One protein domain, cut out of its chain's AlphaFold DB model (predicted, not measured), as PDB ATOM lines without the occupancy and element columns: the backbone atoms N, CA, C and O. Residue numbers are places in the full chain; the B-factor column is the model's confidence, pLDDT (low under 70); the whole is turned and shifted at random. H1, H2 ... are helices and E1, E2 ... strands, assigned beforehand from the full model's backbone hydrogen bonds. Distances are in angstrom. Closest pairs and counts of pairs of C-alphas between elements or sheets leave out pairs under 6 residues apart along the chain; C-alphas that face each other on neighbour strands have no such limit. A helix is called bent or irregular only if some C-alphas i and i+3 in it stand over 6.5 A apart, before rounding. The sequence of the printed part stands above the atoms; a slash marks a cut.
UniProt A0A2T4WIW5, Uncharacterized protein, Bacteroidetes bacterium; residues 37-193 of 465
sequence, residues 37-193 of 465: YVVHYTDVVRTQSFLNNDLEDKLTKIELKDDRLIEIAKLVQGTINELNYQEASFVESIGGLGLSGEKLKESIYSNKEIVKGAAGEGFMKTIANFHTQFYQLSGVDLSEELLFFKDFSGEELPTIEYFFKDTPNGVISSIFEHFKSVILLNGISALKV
ATOM      1  N   TYR A  37     141.407 208.357 205.962       69.12
ATOM      2  CA  TYR A  37     140.624 208.656 207.180       69.12
ATOM      3  C   TYR A  37     141.149 207.922 208.432       69.12
ATOM      4  O   TYR A  37     141.203 208.501 209.511       69.12
ATOM      5  N   VAL A  38     141.640 206.690 208.267       73.12
ATOM      6  CA  VAL A  38     142.262 205.908 209.350       73.12
ATOM      7  C   VAL A  38     143.608 206.492 209.802       73.12
ATOM      8  O   VAL A  38     144.005 206.309 210.945       73.12
ATOM      9  N   VAL A  39     144.303 207.250 208.948       69.12
ATOM     10  CA  VAL A  39     145.604 207.854 209.287       69.12
ATOM     11  C   VAL A  39     145.458 208.893 210.399       69.12
ATOM     12  O   VAL A  39     146.358 209.036 211.211       69.12
ATOM     13  N   HIS A  40     144.316 209.575 210.511       73.38
ATOM     14  CA  HIS A  40     144.103 210.538 211.597       73.38
ATOM     15  C   HIS A  40     144.038 209.874 212.976       73.38
ATOM     16  O   HIS A  40     144.417 210.491 213.970       73.38
ATOM     17  N   TYR A  41     143.641 208.601 213.045       78.44
ATOM     18  CA  TYR A  41     143.592 207.875 214.311       78.44
ATOM     19  C   TYR A  41     144.979 207.646 214.911       78.44
ATOM     20  O   TYR A  41     145.080 207.541 216.127       78.44
ATOM     21  N   THR A  42     146.067 207.676 214.127       75.81
ATOM     22  CA  THR A  42     147.413 207.622 214.721       75.81
ATOM     23  C   THR A  42     147.738 208.870 215.538       75.81
ATOM     24  O   THR A  42     148.415 208.769 216.557       75.81
ATOM     25  N   ASP A  43     147.241 210.043 215.133       74.50
ATOM     26  CA  ASP A  43     147.422 211.283 215.898       74.50
ATOM     27  C   ASP A  43     146.496 211.329 217.125       74.50
ATOM     28  O   ASP A  43     146.894 211.808 218.192       74.50
ATOM     29  N   VAL A  44     145.287 210.769 217.001       79.31
ATOM     30  CA  VAL A  44     144.347 210.608 218.123       79.31
ATOM     31  C   VAL A  44     144.934 209.682 219.187       79.31
ATOM     32  O   VAL A  44     145.002 210.088 220.343       79.31
ATOM     33  N   VAL A  45     145.455 208.511 218.805       84.88
ATOM     34  CA  VAL A  45     146.132 207.569 219.717       84.88
ATOM     35  C   VAL A  45     147.265 208.253 220.472       84.88
ATOM     36  O   VAL A  45     147.339 208.145 221.689       84.88
ATOM     37  N   ARG A  46     148.123 209.016 219.781       78.94
ATOM     38  CA  ARG A  46     149.218 209.762 220.431       78.94
ATOM     39  C   ARG A  46     148.696 210.756 221.466       78.94
ATOM     40  O   ARG A  46     149.263 210.877 222.546       78.94
ATOM     41  N   THR A  47     147.615 211.459 221.140       79.69
ATOM     42  CA  THR A  47     147.007 212.450 222.035       79.69
ATOM     43  C   THR A  47     146.350 211.793 223.248       79.69
ATOM     44  O   THR A  47     146.545 212.262 224.367       79.69
ATOM     45  N   GLN A  48     145.612 210.698 223.049       85.00
ATOM     46  CA  GLN A  48     145.000 209.935 224.138       85.00
ATOM     47  C   GLN A  48     146.060 209.269 225.020       85.00
ATOM     48  O   GLN A  48     145.956 209.336 226.237       85.00
ATOM     49  N   SER A  49     147.124 208.724 224.427       87.69
ATOM     50  CA  SER A  49     148.244 208.139 225.166       87.69
ATOM     51  C   SER A  49     148.966 209.184 226.019       87.69
ATOM     52  O   SER A  49     149.280 208.925 227.178       87.69
ATOM     53  N   PHE A  50     149.175 210.399 225.502       82.00
ATOM     54  CA  PHE A  50     149.691 211.506 226.312       82.00
ATOM     55  C   PHE A  50     148.776 211.804 227.512       82.00
ATOM     56  O   PHE A  50     149.263 211.885 228.638       82.00
ATOM     57  N   LEU A  51     147.462 211.912 227.287       83.75
ATOM     58  CA  LEU A  51     146.486 212.131 228.360       83.75
ATOM     59  C   LEU A  51     146.517 211.001 229.399       83.75
ATOM     60  O   LEU A  51     146.535 211.272 230.593       83.75
ATOM     61  N   ASN A  52     146.541 209.747 228.957       89.75
ATOM     62  CA  ASN A  52     146.555 208.589 229.846       89.75
ATOM     63  C   ASN A  52     147.827 208.551 230.695       89.75
ATOM     64  O   ASN A  52     147.733 208.374 231.904       89.75
ATOM     65  N   ASN A  53     148.988 208.841 230.105       86.31
ATOM     66  CA  ASN A  53     150.236 208.959 230.857       86.31
ATOM     67  C   ASN A  53     150.187 210.089 231.904       86.31
ATOM     68  O   ASN A  53     150.670 209.904 233.018       86.31
ATOM     69  N   ASP A  54     149.599 211.246 231.578       81.81
ATOM     70  CA  ASP A  54     149.405 212.336 232.549       81.81
ATOM     71  C   ASP A  54     148.460 211.924 233.692       81.81
ATOM     72  O   ASP A  54     148.720 212.203 234.864       81.81
ATOM     73  N   LEU A  55     147.377 211.209 233.377       86.06
ATOM     74  CA  LEU A  55     146.454 210.681 234.379       86.06
ATOM     75  C   LEU A  55     147.116 209.609 235.260       86.06
ATOM     76  O   LEU A  55     146.913 209.624 236.471       86.06
ATOM     77  N   GLU A  56     147.943 208.725 234.705       89.38
ATOM     78  CA  GLU A  56     148.743 207.760 235.473       89.38
ATOM     79  C   GLU A  56     149.748 208.464 236.402       89.38
ATOM     80  O   GLU A  56     149.862 208.131 237.585       89.38
ATOM     81  N   ASP A  57     150.422 209.511 235.921       82.69
ATOM     82  CA  ASP A  57     151.299 210.342 236.751       82.69
ATOM     83  C   ASP A  57     150.524 211.047 237.871       82.69
ATOM     84  O   ASP A  57     151.015 211.181 238.993       82.69
ATOM     85  N   LYS A  58     149.292 211.485 237.602       82.50
ATOM     86  CA  LYS A  58     148.407 212.032 238.635       82.50
ATOM     87  C   LYS A  58     147.995 210.962 239.636       82.50
ATOM     88  O   LYS A  58     148.019 211.252 240.825       82.50
ATOM     89  N   LEU A  59     147.653 209.756 239.184       85.69
ATOM     90  CA  LEU A  59     147.266 208.626 240.032       85.69
ATOM     91  C   LEU A  59     148.380 208.269 241.027       85.69
ATOM     92  O   LEU A  59     148.115 208.127 242.218       85.69
ATOM     93  N   THR A  60     149.625 208.184 240.555       84.06
ATOM     94  CA  THR A  60     150.790 207.817 241.382       84.06
ATOM     95  C   THR A  60     151.177 208.875 242.417       84.06
ATOM     96  O   THR A  60     151.758 208.537 243.446       84.06
ATOM     97  N   LYS A  61     150.839 210.148 242.180       82.56
ATOM     98  CA  LYS A  61     151.116 211.265 243.101       82.56
ATOM     99  C   LYS A  61     150.074 211.432 244.209       82.56
ATOM    100  O   LYS A  61     150.277 212.258 245.096       82.56
ATOM    101  N   ILE A  62     148.948 210.714 244.164       82.88
ATOM    102  CA  ILE A  62     147.915 210.821 245.201       82.88
ATOM    103  C   ILE A  62     148.399 210.104 246.463       82.88
ATOM    104  O   ILE A  62     148.684 208.908 246.445       82.88
ATOM    105  N   GLU A  63     148.445 210.822 247.584       79.62
ATOM    106  CA  GLU A  63     148.695 210.213 248.889       79.62
ATOM    107  C   GLU A  63     147.454 209.452 249.367       79.62
ATOM    108  O   GLU A  63     146.430 210.043 249.718       79.62
ATOM    109  N   LEU A  64     147.551 208.124 249.401       83.94
ATOM    110  CA  LEU A  64     146.469 207.237 249.822       83.94
ATOM    111  C   LEU A  64     146.687 206.792 251.270       83.94
ATOM    112  O   LEU A  64     147.745 206.266 251.611       83.94
ATOM    113  N   LYS A  65     145.681 207.006 252.124       79.44
ATOM    114  CA  LYS A  65     145.721 206.656 253.560       79.44
ATOM    115  C   LYS A  65     144.724 205.566 253.962       79.44
ATOM    116  O   LYS A  65     144.815 205.058 255.071       79.44
ATOM    117  N   ASP A  66     143.781 205.241 253.082       85.38
ATOM    118  CA  ASP A  66     142.735 204.237 253.293       85.38
ATOM    119  C   ASP A  66     143.042 202.996 252.443       85.38
ATOM    120  O   ASP A  66     143.284 203.116 251.237       85.38
ATOM    121  N   ASP A  67     143.013 201.818 253.067       87.06
ATOM    122  CA  ASP A  67     143.250 200.520 252.427       87.06
ATOM    123  C   ASP A  67     142.324 200.297 251.226       87.06
ATOM    124  O   ASP A  67     142.764 199.820 250.179       87.06
ATOM    125  N   ARG A  68     141.064 200.742 251.319       88.31
ATOM    126  CA  ARG A  68     140.091 200.663 250.220       88.31
ATOM    127  C   ARG A  68     140.518 201.511 249.020       88.31
ATOM    128  O   ARG A  68     140.388 201.081 247.875       88.31
ATOM    129  N   LEU A  69     141.045 202.712 249.259       87.94
ATOM    130  CA  LEU A  69     141.536 203.588 248.191       87.94
ATOM    131  C   LEU A  69     142.827 203.033 247.568       87.94
ATOM    132  O   LEU A  69     143.022 203.126 246.356       87.94
ATOM    133  N   ILE A  70     143.683 202.393 248.371       89.88
ATOM    134  CA  ILE A  70     144.866 201.673 247.881       89.88
ATOM    135  C   ILE A  70     144.452 200.507 246.971       89.88
ATOM    136  O   ILE A  70     145.069 200.299 245.926       89.88
ATOM    137  N   GLU A  71     143.408 199.756 247.331       93.00
ATOM    138  CA  GLU A  71     142.869 198.676 246.498       93.00
ATOM    139  C   GLU A  71     142.301 199.190 245.172       93.00
ATOM    140  O   GLU A  71     142.606 198.618 244.126       93.00
ATOM    141  N   ILE A  72     141.569 200.311 245.182       91.81
ATOM    142  CA  ILE A  72     141.088 200.955 243.949       91.81
ATOM    143  C   ILE A  72     142.264 201.356 243.051       91.81
ATOM    144  O   ILE A  72     142.255 201.052 241.860       91.81
ATOM    145  N   ALA A  73     143.300 201.994 243.602       91.38
ATOM    146  CA  ALA A  73     144.470 202.398 242.824       91.38
ATOM    147  C   ALA A  73     145.213 201.191 242.218       91.38
ATOM    148  O   ALA A  73     145.604 201.224 241.049       91.38
ATOM    149  N   LYS A  74     145.360 200.097 242.979       93.94
ATOM    150  CA  LYS A  74     145.949 198.839 242.487       93.94
ATOM    151  C   LYS A  74     145.108 198.201 241.388       93.94
ATOM    152  O   LYS A  74     145.677 197.728 240.407       93.94
ATOM    153  N   LEU A  75     143.784 198.192 241.543       96.06
ATOM    154  CA  LEU A  75     142.860 197.683 240.534       96.06
ATOM    155  C   LEU A  75     143.003 198.474 239.230       96.06
ATOM    156  O   LEU A  75     143.224 197.871 238.186       96.06
ATOM    157  N   VAL A  76     142.961 199.809 239.305       95.69
ATOM    158  CA  VAL A  76     143.141 200.701 238.149       95.69
ATOM    159  C   VAL A  76     144.467 200.408 237.450       95.69
ATOM    160  O   VAL A  76     144.466 200.086 236.263       95.69
ATOM    161  N   GLN A  77     145.591 200.431 238.173       94.44
ATOM    162  CA  GLN A  77     146.903 200.181 237.568       94.44
ATOM    163  C   GLN A  77     147.008 198.770 236.969       94.44
ATOM    164  O   GLN A  77     147.562 198.594 235.883       94.44
ATOM    165  N   GLY A  78     146.462 197.761 237.654       95.56
ATOM    166  CA  GLY A  78     146.431 196.382 237.173       95.56
ATOM    167  C   GLY A  78     145.661 196.244 235.861       95.56
ATOM    168  O   GLY A  78     146.154 195.618 234.924       95.56
ATOM    169  N   THR A  79     144.494 196.880 235.756       97.12
ATOM    170  CA  THR A  79     143.686 196.874 234.533       97.12
ATOM    171  C   THR A  79     144.369 197.621 233.390       97.12
ATOM    172  O   THR A  79     144.373 197.123 232.266       97.12
ATOM    173  N   ILE A  80     144.996 198.773 233.653       96.69
ATOM    174  CA  ILE A  80     145.752 199.515 232.630       96.69
ATOM    175  C   ILE A  80     146.923 198.684 232.092       96.69
ATOM    176  O   ILE A  80     147.119 198.612 230.880       96.69
ATOM    177  N   ASN A  81     147.656 197.990 232.966       95.00
ATOM    178  CA  ASN A  81     148.748 197.106 232.555       95.00
ATOM    179  C   ASN A  81     148.258 195.948 231.673       95.00
ATOM    180  O   ASN A  81     148.896 195.632 230.669       95.00
ATOM    181  N   GLU A  82     147.118 195.347 232.014       96.06
ATOM    182  CA  GLU A  82     146.505 194.282 231.214       96.06
ATOM    183  C   GLU A  82     146.055 194.798 229.837       96.06
ATOM    184  O   GLU A  82     146.329 194.168 228.817       96.06
ATOM    185  N   LEU A  83     145.442 195.986 229.772       95.75
ATOM    186  CA  LEU A  83     145.068 196.614 228.500       95.75
ATOM    187  C   LEU A  83     146.293 196.981 227.648       95.75
ATOM    188  O   LEU A  83     146.265 196.790 226.435       95.75
ATOM    189  N   ASN A  84     147.381 197.458 228.263       93.50
ATOM    190  CA  ASN A  84     148.651 197.714 227.575       93.50
ATOM    191  C   ASN A  84     149.253 196.425 226.993       93.50
ATOM    192  O   ASN A  84     149.751 196.430 225.866       93.50
ATOM    193  N   TYR A  85     149.192 195.315 227.736       93.25
ATOM    194  CA  TYR A  85     149.653 194.010 227.263       93.25
ATOM    195  C   TYR A  85     148.834 193.517 226.060       93.25
ATOM    196  O   TYR A  85     149.401 193.107 225.043       93.25
ATOM    197  N   GLN A  86     147.506 193.617 226.141       92.75
ATOM    198  CA  GLN A  86     146.604 193.223 225.059       92.75
ATOM    199  C   GLN A  86     146.783 194.098 223.809       92.75
ATOM    200  O   GLN A  86     146.853 193.571 222.697       92.75
ATOM    201  N   GLU A  87     146.938 195.416 223.969       91.00
ATOM    202  CA  GLU A  87     147.218 196.317 222.846       91.00
ATOM    203  C   GLU A  87     148.574 196.012 222.190       91.00
ATOM    204  O   GLU A  87     148.677 195.995 220.963       91.00
ATOM    205  N   ALA A  88     149.617 195.732 222.974       88.19
ATOM    206  CA  ALA A  88     150.923 195.369 222.427       88.19
ATOM    207  C   ALA A  88     150.849 194.082 221.586       88.19
ATOM    208  O   ALA A  88     151.382 194.044 220.475       88.19
ATOM    209  N   SER A  89     150.127 193.066 222.073       85.81
ATOM    210  CA  SER A  89     149.879 191.823 221.331       85.81
ATOM    211  C   SER A  89     149.106 192.070 220.029       85.81
ATOM    212  O   SER A  89     149.418 191.488 218.984       85.81
ATOM    213  N   PHE A  90     148.142 192.991 220.054       84.75
ATOM    214  CA  PHE A  90     147.430 193.447 218.865       84.75
ATOM    215  C   PHE A  90     148.367 194.112 217.841       84.75
ATOM    216  O   PHE A  90     148.366 193.736 216.664       84.75
ATOM    217  N   VAL A  91     149.199 195.065 218.275       81.62
ATOM    218  CA  VAL A  91     150.152 195.773 217.403       81.62
ATOM    219  C   VAL A  91     151.146 194.794 216.771       81.62
ATOM    220  O   VAL A  91     151.429 194.891 215.575       81.62
ATOM    221  N   GLU A  92     151.636 193.822 217.542       81.44
ATOM    222  CA  GLU A  92     152.516 192.764 217.041       81.44
ATOM    223  C   GLU A  92     151.809 191.882 216.004       81.44
ATOM    224  O   GLU A  92     152.355 191.627 214.928       81.44
ATOM    225  N   SER A  93     150.559 191.492 216.268       74.62
ATOM    226  CA  SER A  93     149.746 190.695 215.342       74.62
ATOM    227  C   SER A  93     149.504 191.422 214.015       74.62
ATOM    228  O   SER A  93     149.649 190.833 212.944       74.62
ATOM    229  N   ILE A  94     149.200 192.723 214.052       71.94
ATOM    230  CA  ILE A  94     149.071 193.566 212.853       71.94
ATOM    231  C   ILE A  94     150.392 193.660 212.083       71.94
ATOM    232  O   ILE A  94     150.394 193.552 210.849       71.94
ATOM    233  N   GLY A  95     151.509 193.837 212.797       66.81
ATOM    234  CA  GLY A  95     152.851 193.869 212.221       66.81
ATOM    235  C   GLY A  95     153.213 192.559 211.516       66.81
ATOM    236  O   GLY A  95     153.652 192.585 210.366       66.81
ATOM    237  N   GLY A  96     152.944 191.417 212.156       63.22
ATOM    238  CA  GLY A  96     153.165 190.077 211.602       63.22
ATOM    239  C   GLY A  96     152.268 189.745 210.404       63.22
ATOM    240  O   GLY A  96     152.697 189.053 209.482       63.22
ATOM    241  N   LEU A  97     151.048 190.292 210.363       61.22
ATOM    242  CA  LEU A  97     150.114 190.157 209.236       61.22
ATOM    243  C   LEU A  97     150.399 191.136 208.078       61.22
ATOM    244  O   LEU A  97     149.736 191.080 207.036       61.22
ATOM    245  N   GLY A  98     151.373 192.041 208.230       59.97
ATOM    246  CA  GLY A  98     151.737 193.030 207.210       59.97
ATOM    247  C   GLY A  98     150.615 194.030 206.902       59.97
ATOM    248  O   GLY A  98     150.501 194.519 205.770       59.97
ATOM    249  N   LEU A  99     149.753 194.311 207.882       64.81
ATOM    250  CA  LEU A  99     148.635 195.244 207.763       64.81
ATOM    251  C   LEU A  99     149.165 196.683 207.885       64.81
ATOM    252  O   LEU A  99     149.289 197.239 208.971       64.81
ATOM    253  N   SER A 100     149.509 197.291 206.749       67.00
ATOM    254  CA  SER A 100     149.985 198.678 206.659       67.00
ATOM    255  C   SER A 100     149.312 199.434 205.510       67.00
ATOM    256  O   SER A 100     148.773 198.833 204.575       67.00
ATOM    257  N   GLY A 101     149.313 200.769 205.583       70.62
ATOM    258  CA  GLY A 101     148.736 201.631 204.550       70.62
ATOM    259  C   GLY A 101     147.231 201.409 204.371       70.62
ATOM    260  O   GLY A 101     146.466 201.515 205.324       70.62
ATOM    261  N   GLU A 102     146.806 201.085 203.150       70.88
ATOM    262  CA  GLU A 102     145.395 200.846 202.802       70.88
ATOM    263  C   GLU A 102     144.760 199.697 203.604       70.88
ATOM    264  O   GLU A 102     143.580 199.766 203.938       70.88
ATOM    265  N   LYS A 103     145.547 198.692 204.011       76.69
ATOM    266  CA  LYS A 103     145.053 197.542 204.789       76.69
ATOM    267  C   LYS A 103     144.614 197.895 206.213       76.69
ATOM    268  O   LYS A 103     143.921 197.113 206.860       76.69
ATOM    269  N   LEU A 104     144.979 199.080 206.713       80.19
ATOM    270  CA  LEU A 104     144.471 199.583 207.994       80.19
ATOM    271  C   LEU A 104     142.979 199.942 207.936       80.19
ATOM    272  O   LEU A 104     142.353 200.094 208.982       80.19
ATOM    273  N   LYS A 105     142.411 200.082 206.732       82.50
ATOM    274  CA  LYS A 105     140.987 200.372 206.515       82.50
ATOM    275  C   LYS A 105     140.102 199.139 206.571       82.50
ATOM    276  O   LYS A 105     138.895 199.261 206.741       82.50
ATOM    277  N   GLU A 106     140.694 197.968 206.387       86.19
ATOM    278  CA  GLU A 106     139.973 196.706 206.452       86.19
ATOM    279  C   GLU A 106     139.534 196.428 207.895       86.19
ATOM    280  O   GLU A 106     140.207 196.838 208.837       86.19
ATOM    281  N   SER A 107     138.426 195.707 208.066       88.06
ATOM    282  CA  SER A 107     137.880 195.287 209.368       88.06
ATOM    283  C   SER A 107     138.055 193.788 209.629       88.06
ATOM    284  O   SER A 107     137.426 193.197 210.504       88.06
ATOM    285  N   ILE A 108     138.888 193.118 208.826       84.56
ATOM    286  CA  ILE A 108     139.019 191.658 208.877       84.56
ATOM    287  C   ILE A 108     139.558 191.208 210.236       84.56
ATOM    288  O   ILE A 108     139.051 190.230 210.780       84.56
ATOM    289  N   TYR A 109     140.555 191.912 210.783       85.06
ATOM    290  CA  TYR A 109     141.116 191.564 212.086       85.06
ATOM    291  C   TYR A 109     140.097 191.824 213.197       85.06
ATOM    292  O   TYR A 109     139.844 190.929 213.998       85.06
ATOM    293  N   SER A 110     139.449 192.998 213.204       88.44
ATOM    294  CA  SER A 110     138.439 193.328 214.219       88.44
ATOM    295  C   SER A 110     137.319 192.281 214.253       88.44
ATOM    296  O   SER A 110     136.975 191.768 215.311       88.44
ATOM    297  N   ASN A 111     136.818 191.864 213.091       89.12
ATOM    298  CA  ASN A 111     135.716 190.914 213.003       89.12
ATOM    299  C   ASN A 111     136.114 189.465 213.321       89.12
ATOM    300  O   ASN A 111     135.282 188.702 213.816       89.12
ATOM    301  N   LYS A 112     137.339 189.046 212.985       88.50
ATOM    302  CA  LYS A 112     137.785 187.656 213.179       88.50
ATOM    303  C   LYS A 112     138.428 187.429 214.538       88.50
ATOM    304  O   LYS A 112     138.035 186.501 215.231       88.50
ATOM    305  N   GLU A 113     139.391 188.267 214.897       87.12
ATOM    306  CA  GLU A 113     140.245 188.060 216.067       87.12
ATOM    307  C   GLU A 113     139.660 188.700 217.329       87.12
ATOM    308  O   GLU A 113     139.840 188.162 218.420       87.12
ATOM    309  N   ILE A 114     138.926 189.815 217.190       89.88
ATOM    310  CA  ILE A 114     138.291 190.495 218.328       89.88
ATOM    311  C   ILE A 114     136.846 190.021 218.491       89.88
ATOM    312  O   ILE A 114     136.543 189.322 219.448       89.88
ATOM    313  N   VAL A 115     135.952 190.323 217.547       91.50
ATOM    314  CA  VAL A 115     134.510 190.036 217.703       91.50
ATOM    315  C   VAL A 115     134.209 188.540 217.841       91.50
ATOM    316  O   VAL A 115     133.289 188.165 218.559       91.50
ATOM    317  N   LYS A 116     134.968 187.679 217.156       90.31
ATOM    318  CA  LYS A 116     134.756 186.219 217.141       90.31
ATOM    319  C   LYS A 116     135.918 185.420 217.732       90.31
ATOM    320  O   LYS A 116     135.897 184.194 217.647       90.31
ATOM    321  N   GLY A 117     136.938 186.094 218.253       89.38
ATOM    322  CA  GLY A 117     138.203 185.474 218.628       89.38
ATOM    323  C   GLY A 117     138.596 185.738 220.077       89.38
ATOM    324  O   GLY A 117     137.973 186.517 220.798       89.38
ATOM    325  N   ALA A 118     139.677 185.081 220.495       88.31
ATOM    326  CA  ALA A 118     140.149 185.108 221.877       88.31
ATOM    327  C   ALA A 118     140.610 186.502 222.340       88.31
ATOM    328  O   ALA A 118     140.598 186.779 223.539       88.31
ATOM    329  N   ALA A 119     140.995 187.397 221.418       88.12
ATOM    330  CA  ALA A 119     141.409 188.750 221.783       88.12
ATOM    331  C   ALA A 119     140.233 189.561 222.353       88.12
ATOM    332  O   ALA A 119     140.403 190.276 223.339       88.12
ATOM    333  N   GLY A 120     139.028 189.406 221.792       90.56
ATOM    334  CA  GLY A 120     137.830 190.056 222.329       90.56
ATOM    335  C   GLY A 120     137.355 189.450 223.644       90.56
ATOM    336  O   GLY A 120     136.942 190.184 224.538       90.56
ATOM    337  N   GLU A 121     137.475 188.129 223.808       92.44
ATOM    338  CA  GLU A 121     137.191 187.465 225.088       92.44
ATOM    339  C   GLU A 121     138.117 187.973 226.202       92.44
ATOM    340  O   GLU A 121     137.654 188.296 227.298       92.44
ATOM    341  N   GLY A 122     139.419 188.095 225.910       92.94
ATOM    342  CA  GLY A 122     140.409 188.656 226.830       92.94
ATOM    343  C   GLY A 122     140.097 190.102 227.211       92.94
ATOM    344  O   GLY A 122     140.093 190.436 228.397       92.94
ATOM    345  N   PHE A 123     139.760 190.934 226.227       94.94
ATOM    346  CA  PHE A 123     139.376 192.330 226.441       94.94
ATOM    347  C   PHE A 123     138.123 192.465 227.318       94.94
ATOM    348  O   PHE A 123     138.142 193.172 228.330       94.94
ATOM    349  N   MET A 124     137.049 191.733 226.998       95.50
ATOM    350  CA  MET A 124     135.814 191.769 227.789       95.50
ATOM    351  C   MET A 124     136.010 191.251 229.199       95.50
ATOM    352  O   MET A 124     135.457 191.819 230.138       95.50
ATOM    353  N   LYS A 125     136.817 190.204 229.372       95.88
ATOM    354  CA  LYS A 125     137.150 189.690 230.699       95.88
ATOM    355  C   LYS A 125     137.856 190.753 231.537       95.88
ATOM    356  O   LYS A 125     137.499 190.933 232.699       95.88
ATOM    357  N   THR A 126     138.824 191.466 230.964       96.69
ATOM    358  CA  THR A 126     139.549 192.545 231.651       96.69
ATOM    359  C   THR A 126     138.604 193.657 232.099       96.69
ATOM    360  O   THR A 126     138.630 194.047 233.268       96.69
ATOM    361  N   ILE A 127     137.722 194.119 231.211       96.56
ATOM    362  CA  ILE A 127     136.794 195.215 231.515       96.56
ATOM    363  C   ILE A 127     135.692 194.785 232.486       96.56
ATOM    364  O   ILE A 127     135.407 195.509 233.437       96.56
ATOM    365  N   ALA A 128     135.105 193.600 232.314       96.44
ATOM    366  CA  ALA A 128     134.080 193.083 233.221       96.44
ATOM    367  C   ALA A 128     134.633 192.836 234.632       96.44
ATOM    368  O   ALA A 128     133.967 193.142 235.625       96.44
ATOM    369  N   ASN A 129     135.871 192.339 234.738       97.00
ATOM    370  CA  ASN A 129     136.550 192.182 236.023       97.00
ATOM    371  C   ASN A 129     136.806 193.531 236.696       97.00
ATOM    372  O   ASN A 129     136.608 193.638 237.908       97.00
ATOM    373  N   PHE A 130     137.234 194.539 235.928       97.44
ATOM    374  CA  PHE A 130     137.399 195.895 236.441       97.44
ATOM    375  C   PHE A 130     136.067 196.449 236.937       97.44
ATOM    376  O   PHE A 130     135.986 196.817 238.101       97.44
ATOM    377  N   HIS A 131     135.019 196.441 236.107       96.81
ATOM    378  CA  HIS A 131     133.683 196.918 236.475       96.81
ATOM    379  C   HIS A 131     133.178 196.261 237.764       96.81
ATOM    380  O   HIS A 131     132.811 196.961 238.704       96.81
ATOM    381  N   THR A 132     133.248 194.930 237.850       96.75
ATOM    382  CA  THR A 132     132.745 194.179 239.009       96.75
ATOM    383  C   THR A 132     133.480 194.561 240.293       96.75
ATOM    384  O   THR A 132     132.849 194.867 241.306       96.75
ATOM    385  N   GLN A 133     134.817 194.556 240.269       96.44
ATOM    386  CA  GLN A 133     135.621 194.888 241.449       96.44
ATOM    387  C   GLN A 133     135.522 196.375 241.794       96.44
ATOM    388  O   GLN A 133     135.417 196.738 242.963       96.44
ATOM    389  N   PHE A 134     135.497 197.246 240.788       95.44
ATOM    390  CA  PHE A 134     135.373 198.684 240.980       95.44
ATOM    391  C   PHE A 134     134.009 199.049 241.560       95.44
ATOM    392  O   PHE A 134     133.956 199.872 242.466       95.44
ATOM    393  N   TYR A 135     132.921 198.413 241.128       95.19
ATOM    394  CA  TYR A 135     131.596 198.604 241.717       95.19
ATOM    395  C   TYR A 135     131.564 198.162 243.185       95.19
ATOM    396  O   TYR A 135     131.080 198.900 244.039       95.19
ATOM    397  N   GLN A 136     132.157 197.008 243.512       93.88
ATOM    398  CA  GLN A 136     132.270 196.540 244.901       93.88
ATOM    399  C   GLN A 136     133.077 197.508 245.776       93.88
ATOM    400  O   GLN A 136     132.710 197.764 246.923       93.88
ATOM    401  N   LEU A 137     134.159 198.065 245.228       92.44
ATOM    402  CA  LEU A 137     135.051 198.963 245.949       92.44
ATOM    403  C   LEU A 137     134.597 200.419 245.950       92.44
ATOM    404  O   LEU A 137     134.966 201.131 246.865       92.44
ATOM    405  N   SER A 138     133.838 200.923 244.984       89.25
ATOM    406  CA  SER A 138     133.488 202.353 244.883       89.25
ATOM    407  C   SER A 138     131.990 202.618 245.042       89.25
ATOM    408  O   SER A 138     131.611 203.701 245.479       89.25
ATOM    409  N   GLY A 139     131.145 201.628 244.745       88.56
ATOM    410  CA  GLY A 139     129.694 201.773 244.627       88.56
ATOM    411  C   GLY A 139     129.233 202.437 243.324       88.56
ATOM    412  O   GLY A 139     128.037 202.663 243.164       88.56
ATOM    413  N   VAL A 140     130.152 202.769 242.410       89.50
ATOM    414  CA  VAL A 140     129.849 203.425 241.132       89.50
ATOM    415  C   VAL A 140     129.659 202.372 240.049       89.50
ATOM    416  O   VAL A 140     130.559 201.570 239.793       89.50
ATOM    417  N   ASP A 141     128.483 202.369 239.427       92.06
ATOM    418  CA  ASP A 141     128.192 201.517 238.278       92.06
ATOM    419  C   ASP A 141     128.719 202.179 237.002       92.06
ATOM    420  O   ASP A 141     128.388 203.328 236.727       92.06
ATOM    421  N   LEU A 142     129.551 201.448 236.256       93.25
ATOM    422  CA  LEU A 142     130.130 201.882 234.982       93.25
ATOM    423  C   LEU A 142     129.637 201.026 233.804       93.25
ATOM    424  O   LEU A 142     130.339 200.875 232.805       93.25
ATOM    425  N   SER A 143     128.483 200.362 233.942       92.56
ATOM    426  CA  SER A 143     127.968 199.451 232.911       92.56
ATOM    427  C   SER A 143     127.730 200.162 231.576       92.56
ATOM    428  O   SER A 143     128.090 199.607 230.537       92.56
ATOM    429  N   GLU A 144     127.188 201.386 231.604       90.06
ATOM    430  CA  GLU A 144     126.895 202.183 230.400       90.06
ATOM    431  C   GLU A 144     128.161 202.782 229.753       90.06
ATOM    432  O   GLU A 144     128.156 203.164 228.585       90.06
ATOM    433  N   GLU A 145     129.265 202.863 230.500       89.56
ATOM    434  CA  GLU A 145     130.550 203.390 230.035       89.56
ATOM    435  C   GLU A 145     131.554 202.303 229.649       89.56
ATOM    436  O   GLU A 145     132.596 202.628 229.078       89.56
ATOM    437  N   LEU A 146     131.291 201.035 229.989       92.62
ATOM    438  CA  LEU A 146     132.264 199.953 229.823       92.62
ATOM    439  C   LEU A 146     131.725 198.663 229.205       92.62
ATOM    440  O   LEU A 146     132.498 197.970 228.541       92.62
ATOM    441  N   LEU A 147     130.461 198.302 229.442       94.12
ATOM    442  CA  LEU A 147     129.926 196.973 229.110       94.12
ATOM    443  C   LEU A 147     128.851 197.011 228.024       94.12
ATOM    444  O   LEU A 147     128.818 196.116 227.172       94.12
ATOM    445  N   PHE A 148     127.994 198.028 228.055       93.44
ATOM    446  CA  PHE A 148     126.849 198.152 227.167       93.44
ATOM    447  C   PHE A 148     126.686 199.586 226.689       93.44
ATOM    448  O   PHE A 148     126.734 200.525 227.476       93.44
ATOM    449  N   PHE A 149     126.475 199.748 225.388       91.25
ATOM    450  CA  PHE A 149     126.364 201.052 224.748       91.25
ATOM    451  C   PHE A 149     125.128 201.091 223.865       91.25
ATOM    452  O   PHE A 149     124.808 200.119 223.182       91.25
ATOM    453  N   LYS A 150     124.443 202.234 223.861       88.50
ATOM    454  CA  LYS A 150     123.274 202.456 223.009       88.50
ATOM    455  C   LYS A 150     123.712 203.036 221.674       88.50
ATOM    456  O   LYS A 150     124.412 204.048 221.636       88.50
ATOM    457  N   ASP A 151     123.294 202.401 220.589       83.00
ATOM    458  CA  ASP A 151     123.511 202.915 219.243       83.00
ATOM    459  C   ASP A 151     122.564 204.088 218.914       83.00
ATOM    460  O   ASP A 151     121.744 204.524 219.727       83.00
ATOM    461  N   PHE A 152     122.656 204.617 217.692       78.62
ATOM    462  CA  PHE A 152     121.793 205.716 217.244       78.62
ATOM    463  C   PHE A 152     120.308 205.337 217.141       78.62
ATOM    464  O   PHE A 152     119.460 206.228 217.076       78.62
ATOM    465  N   SER A 153     119.990 204.040 217.091       85.25
ATOM    466  CA  SER A 153     118.621 203.523 217.101       85.25
ATOM    467  C   SER A 153     118.087 203.278 218.519       85.25
ATOM    468  O   SER A 153     116.886 203.067 218.693       85.25
ATOM    469  N   GLY A 154     118.953 203.392 219.532       83.81
ATOM    470  CA  GLY A 154     118.649 203.109 220.931       83.81
ATOM    471  C   GLY A 154     118.768 201.628 221.295       83.81
ATOM    472  O   GLY A 154     118.378 201.262 222.403       83.81
ATOM    473  N   GLU A 155     119.285 200.789 220.393       90.94
ATOM    474  CA  GLU A 155     119.601 199.390 220.665       90.94
ATOM    475  C   GLU A 155     120.840 199.312 221.562       90.94
ATOM    476  O   GLU A 155     121.862 199.947 221.300       90.94
ATOM    477  N   GLU A 156     120.732 198.545 222.645       92.94
ATOM    478  CA  GLU A 156     121.827 198.311 223.578       92.94
ATOM    479  C   GLU A 156     122.689 197.147 223.087       92.94
ATOM    480  O   GLU A 156     122.219 196.017 222.946       92.94
ATOM    481  N   LEU A 157     123.963 197.434 222.825       91.88
ATOM    482  CA  LEU A 157     124.929 196.488 222.285       91.88
ATOM    483  C   LEU A 157     126.072 196.253 223.280       91.88
ATOM    484  O   LEU A 157     126.542 197.208 223.908       91.88
ATOM    485  N   PRO A 158     126.584 195.014 223.393       93.81
ATOM    486  CA  PRO A 158     127.811 194.746 224.131       93.81
ATOM    487  C   PRO A 158     128.989 195.532 223.551       93.81
ATOM    488  O   PRO A 158     129.092 195.702 222.335       93.81
ATOM    489  N   THR A 159     129.942 195.914 224.400       93.81
ATOM    490  CA  THR A 159     131.144 196.675 224.018       93.81
ATOM    491  C   THR A 159     131.872 196.125 222.794       93.81
ATOM    492  O   THR A 159     132.271 196.890 221.916       93.81
ATOM    493  N   ILE A 160     132.028 194.800 222.707       94.06
ATOM    494  CA  ILE A 160     132.691 194.153 221.566       94.06
ATOM    495  C   ILE A 160     131.952 194.423 220.257       94.06
ATOM    496  O   ILE A 160     132.579 194.723 219.241       94.06
ATOM    497  N   GLU A 161     130.626 194.345 220.272       92.12
ATOM    498  CA  GLU A 161     129.827 194.595 219.077       92.12
ATOM    499  C   GLU A 161     129.781 196.080 218.741       92.12
ATOM    500  O   GLU A 161     129.927 196.440 217.578       92.12
ATOM    501  N   TYR A 162     129.642 196.939 219.750       92.81
ATOM    502  CA  TYR A 162     129.541 198.378 219.548       92.81
ATOM    503  C   TYR A 162     130.836 198.987 218.989       92.81
ATOM    504  O   TYR A 162     130.796 199.768 218.041       92.81
ATOM    505  N   PHE A 163     131.994 198.629 219.557       92.19
ATOM    506  CA  PHE A 163     133.271 199.267 219.218       92.19
ATOM    507  C   PHE A 163     134.108 198.532 218.177       92.19
ATOM    508  O   PHE A 163     134.966 199.173 217.577       92.19
ATOM    509  N   PHE A 164     133.934 197.220 217.980       93.00
ATOM    510  CA  PHE A 164     134.858 196.437 217.146       93.00
ATOM    511  C   PHE A 164     134.211 195.791 215.921       93.00
ATOM    512  O   PHE A 164     134.925 195.451 214.966       93.00
ATOM    513  N   LYS A 165     132.881 195.649 215.884       92.81
ATOM    514  CA  LYS A 165     132.179 195.137 214.700       92.81
ATOM    515  C   LYS A 165     132.405 196.071 213.520       92.81
ATOM    516  O   LYS A 165     132.218 197.279 213.621       92.81
ATOM    517  N   ASP A 166     132.889 195.501 212.420       89.69
ATOM    518  CA  ASP A 166     133.209 196.209 211.176       89.69
ATOM    519  C   ASP A 166     134.153 197.418 211.331       89.69
ATOM    520  O   ASP A 166     134.240 198.283 210.460       89.69
ATOM    521  N   THR A 167     134.922 197.448 212.419       89.88
ATOM    522  CA  THR A 167     135.817 198.556 212.738       89.88
ATOM    523  C   THR A 167     137.144 198.440 211.990       89.88
ATOM    524  O   THR A 167     137.771 197.379 212.010       89.88
ATOM    525  N   PRO A 168     137.623 199.516 211.340       89.75
ATOM    526  CA  PRO A 168     138.911 199.497 210.663       89.75
ATOM    527  C   PRO A 168     140.068 199.184 211.614       89.75
ATOM    528  O   PRO A 168     140.160 199.747 212.707       89.75
ATOM    529  N   ASN A 169     141.007 198.356 211.162       86.62
ATOM    530  CA  ASN A 169     142.145 197.905 211.963       86.62
ATOM    531  C   ASN A 169     142.941 199.065 212.589       86.62
ATOM    532  O   ASN A 169     143.357 198.981 213.739       86.62
ATOM    533  N   GLY A 170     143.137 200.174 211.866       84.88
ATOM    534  CA  GLY A 170     143.903 201.315 212.386       84.88
ATOM    535  C   GLY A 170     143.175 202.179 213.425       84.88
ATOM    536  O   GLY A 170     143.768 203.132 213.920       84.88
ATOM    537  N   VAL A 171     141.920 201.866 213.765       89.19
ATOM    538  CA  VAL A 171     141.147 202.542 214.827       89.19
ATOM    539  C   VAL A 171     141.297 201.832 216.176       89.19
ATOM    540  O   VAL A 171     141.173 202.467 217.218       89.19
ATOM    541  N   ILE A 172     141.619 200.536 216.174       90.38
ATOM    542  CA  ILE A 172     141.593 199.663 217.360       90.38
ATOM    543  C   ILE A 172     142.445 200.206 218.517       90.38
ATOM    544  O   ILE A 172     141.951 200.277 219.638       90.38
ATOM    545  N   SER A 173     143.675 200.669 218.264       90.75
ATOM    546  CA  SER A 173     144.513 201.283 219.314       90.75
ATOM    547  C   SER A 173     143.850 202.493 219.978       90.75
ATOM    548  O   SER A 173     143.962 202.680 221.183       90.75
ATOM    549  N   SER A 174     143.093 203.298 219.226       91.00
ATOM    550  CA  SER A 174     142.381 204.453 219.793       91.00
ATOM    551  C   SER A 174     141.258 204.022 220.733       91.00
ATOM    552  O   SER A 174     140.965 204.715 221.706       91.00
ATOM    553  N   ILE A 175     140.657 202.856 220.478       93.69
ATOM    554  CA  ILE A 175     139.657 202.260 221.364       93.69
ATOM    555  C   ILE A 175     140.336 201.800 222.658       93.69
ATOM    556  O   ILE A 175     139.872 202.166 223.732       93.69
ATOM    557  N   PHE A 176     141.471 201.093 222.586       94.75
ATOM    558  CA  PHE A 176     142.241 200.733 223.787       94.75
ATOM    559  C   PHE A 176     142.596 201.965 224.627       94.75
ATOM    560  O   PHE A 176     142.328 201.990 225.828       94.75
ATOM    561  N   GLU A 177     143.130 203.012 223.999       92.56
ATOM    562  CA  GLU A 177     143.450 204.267 224.682       92.56
ATOM    563  C   GLU A 177     142.210 204.956 225.273       92.56
ATOM    564  O   GLU A 177     142.277 205.494 226.377       92.56
ATOM    565  N   HIS A 178     141.056 204.902 224.602       93.00
ATOM    566  CA  HIS A 178     139.802 205.422 225.150       93.00
ATOM    567  C   HIS A 178     139.394 204.703 226.443       93.00
ATOM    568  O   HIS A 178     139.115 205.363 227.444       93.00
ATOM    569  N   PHE A 179     139.407 203.367 226.457       95.38
ATOM    570  CA  PHE A 179     139.051 202.591 227.649       95.38
ATOM    571  C   PHE A 179     140.012 202.850 228.813       95.38
ATOM    572  O   PHE A 179     139.564 203.001 229.952       95.38
ATOM    573  N   LYS A 180     141.313 203.002 228.534       95.69
ATOM    574  CA  LYS A 180     142.293 203.443 229.538       95.69
ATOM    575  C   LYS A 180     141.912 204.805 230.128       95.69
ATOM    576  O   LYS A 180     141.902 204.944 231.348       95.69
ATOM    577  N   SER A 181     141.514 205.774 229.295       92.06
ATOM    578  CA  SER A 181     141.061 207.089 229.771       92.06
ATOM    579  C   SER A 181     139.833 206.986 230.673       92.06
ATOM    580  O   SER A 181     139.809 207.600 231.737       92.06
ATOM    581  N   VAL A 182     138.824 206.200 230.283       91.81
ATOM    582  CA  VAL A 182     137.601 205.992 231.082       91.81
ATOM    583  C   VAL A 182     137.941 205.393 232.449       91.81
ATOM    584  O   VAL A 182     137.464 205.888 233.472       91.81
ATOM    585  N   ILE A 183     138.803 204.375 232.482       94.81
ATOM    586  CA  ILE A 183     139.252 203.714 233.715       94.81
ATOM    587  C   ILE A 183     140.034 204.682 234.609       94.81
ATOM    588  O   ILE A 183     139.740 204.791 235.799       94.81
ATOM    589  N   LEU A 184     140.996 205.420 234.050       92.62
ATOM    590  CA  LEU A 184     141.827 206.365 234.800       92.62
ATOM    591  C   LEU A 184     141.005 207.525 235.367       92.62
ATOM    592  O   LEU A 184     141.158 207.872 236.536       92.62
ATOM    593  N   LEU A 185     140.100 208.104 234.573       90.31
ATOM    594  CA  LEU A 185     139.258 209.218 235.011       90.31
ATOM    595  C   LEU A 185     138.312 208.812 236.141       90.31
ATOM    596  O   LEU A 185     138.217 209.526 237.142       90.31
ATOM    597  N   ASN A 186     137.637 207.668 236.010       89.50
ATOM    598  CA  ASN A 186     136.741 207.174 237.056       89.50
ATOM    599  C   ASN A 186     137.515 206.717 238.295       89.50
ATOM    600  O   ASN A 186     137.119 207.038 239.415       89.50
ATOM    601  N   GLY A 187     138.659 206.057 238.102       90.44
ATOM    602  CA  GLY A 187     139.564 205.661 239.174       90.44
ATOM    603  C   GLY A 187     140.028 206.857 239.998       90.44
ATOM    604  O   GLY A 187     139.796 206.908 241.201       90.44
ATOM    605  N   ILE A 188     140.610 207.869 239.357       88.06
ATOM    606  CA  ILE A 188     141.093 209.070 240.050       88.06
ATOM    607  C   ILE A 188     139.931 209.856 240.679       88.06
ATOM    608  O   ILE A 188     140.095 210.380 241.779       88.06
ATOM    609  N   SER A 189     138.754 209.913 240.041       86.25
ATOM    610  CA  SER A 189     137.578 210.587 240.619       86.25
ATOM    611  C   SER A 189     137.116 209.896 241.906       86.25
ATOM    612  O   SER A 189     136.810 210.568 242.889       86.25
ATOM    613  N   ALA A 190     137.144 208.559 241.944       86.38
ATOM    614  CA  ALA A 190     136.851 207.795 243.155       86.38
ATOM    615  C   ALA A 190     137.900 208.015 244.263       86.38
ATOM    616  O   ALA A 190     137.549 208.013 245.439       86.38
ATOM    617  N   LEU A 191     139.167 208.253 243.901       84.69
ATOM    618  CA  LEU A 191     140.250 208.516 244.859       84.69
ATOM    619  C   LEU A 191     140.249 209.948 245.410       84.69
ATOM    620  O   LEU A 191     140.619 210.154 246.564       84.69
ATOM    621  N   LYS A 192     139.862 210.943 244.603       73.31
ATOM    622  CA  LYS A 192     139.856 212.362 244.997       73.31
ATOM    623  C   LYS A 192     138.535 212.836 245.609       73.31
ATOM    624  O   LYS A 192     138.493 213.950 246.115       73.31
ATOM    625  N   VAL A 193     137.471 212.028 245.558       60.59
ATOM    626  CA  VAL A 193     136.094 212.381 245.986       60.59
ATOM    627  C   VAL A 193     135.510 213.597 245.232       60.59
ATOM    628  O   VAL A 193     134.375 214.004 245.465       60.59
TER     629      VAL A 193
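This is residues 37 to 193 of the 465 residues of an uncharacterized protein of Bacteroidetes bacterium (UniProt A0A2T4WIW5). Four long helices, H1, H2, H5 and H8, run lengthwise: H2, H5 and H8 form a three-helix bundle, and H1 packs on H8 at its side. The short helices H3 and H4 lie at one end of these, and a small part made of H6, the hairpin of E1 and E2, and H7 lies beside the bundle, with H6 packing on H5 and H7 on H4. The printed part has 157 residues with eight named helices and two named strands, in the order H1, H2, H3, H4, H5, H6, E1, E2, H7, H8; the class is mostly helix, and the one sheet is the antiparallel pair E1 - E2. The whole is compact, with a radius of gyration of the C-alphas of 16.2 A, yet elongated in outline, spanning 51 by 32 by 26 A.

E1, residues 148 to 150, and E2, residues 156 to 158, form an antiparallel hairpin at 143 degrees; N 149 and O 157 are 2.9 A apart, and N 157 and O 149 are 2.8 A apart, both within hydrogen-bond range. The closest C-alphas of E1 and H7, residues 159 to 164, are those of Phe 148 and Thr 159, 5.5 A apart. H7 touches H4, residues 108 to 114, closest at the C-alphas of Ser 110 and Phe 164, 5.6 A, with a shallow tilt of 30 degrees, opposite ways. H5, residues 118 to 138, touches H6, residues 143 to 146, with its residues 127 to 131 alone, closest at the C-alphas of Ile 127 and Leu 146, 6.8 A. H5 and H4 touch only at the corner, by the C-alphas of Ile 114 and Gly 120, 4.1 A. H2, residues 67 to 96, touches H5 at a shallow tilt of 12 degrees, opposite ways, closest at the C-alphas of Thr 79 and Phe 130, 6.6 A. H8, residues 169 to 192, touches H2 at a shallow tilt of 7 degrees, opposite ways, closest at the C-alphas of Ile 80 and Lys 180, 6.1 A. H8 and H5 are close but not clearly touching. H1, residues 39 to 60, touches H8 at a shallow tilt of 23 degrees, the same way, closest at the C-alphas of Val 45 and Ser 174, 4.9 A. H1 and H5 are apart. H3, residues 101 to 105, touches H8 at its residues 169 to 170 alone, closest at the C-alphas of Leu 104 and Gly 170, 4.8 A. Every O i to N i+4 pair is within hydrogen-bond range in H2, H4, H5 and H7; the counts are 17 of 18 in H1, 18 of 20 in H8 and 0 of 1 in H3, where 2 of 2 O i to N i+3 pairs are within range, while H6 is too short for an O i to N i+4 pair.

H1 begins at C-alpha 39, (145.604, 207.854, 209.287), and is 32.5 A long. H2, the longest helix by residues, measures 43.3 A and ends at C-alpha 96, (153.165, 190.077, 211.602). H5 is 29.5 A long. H8 is 36.1 A long and ends at C-alpha 192, (139.856, 212.362, 244.997); it is irregular, but only just, with C-alphas 170 and 173 at 7.0 A.

The two C-alphas farthest apart are those of Lys 65 and Glu 102, at 51.1 A. The printed part has no cut and no long link; the link from H1 to H2, of 6 residues, is short, and the others are tight. The mean pLDDT of the printed part is 87.2, and residues 37, 39, 95 to 100 and 193 are under 70.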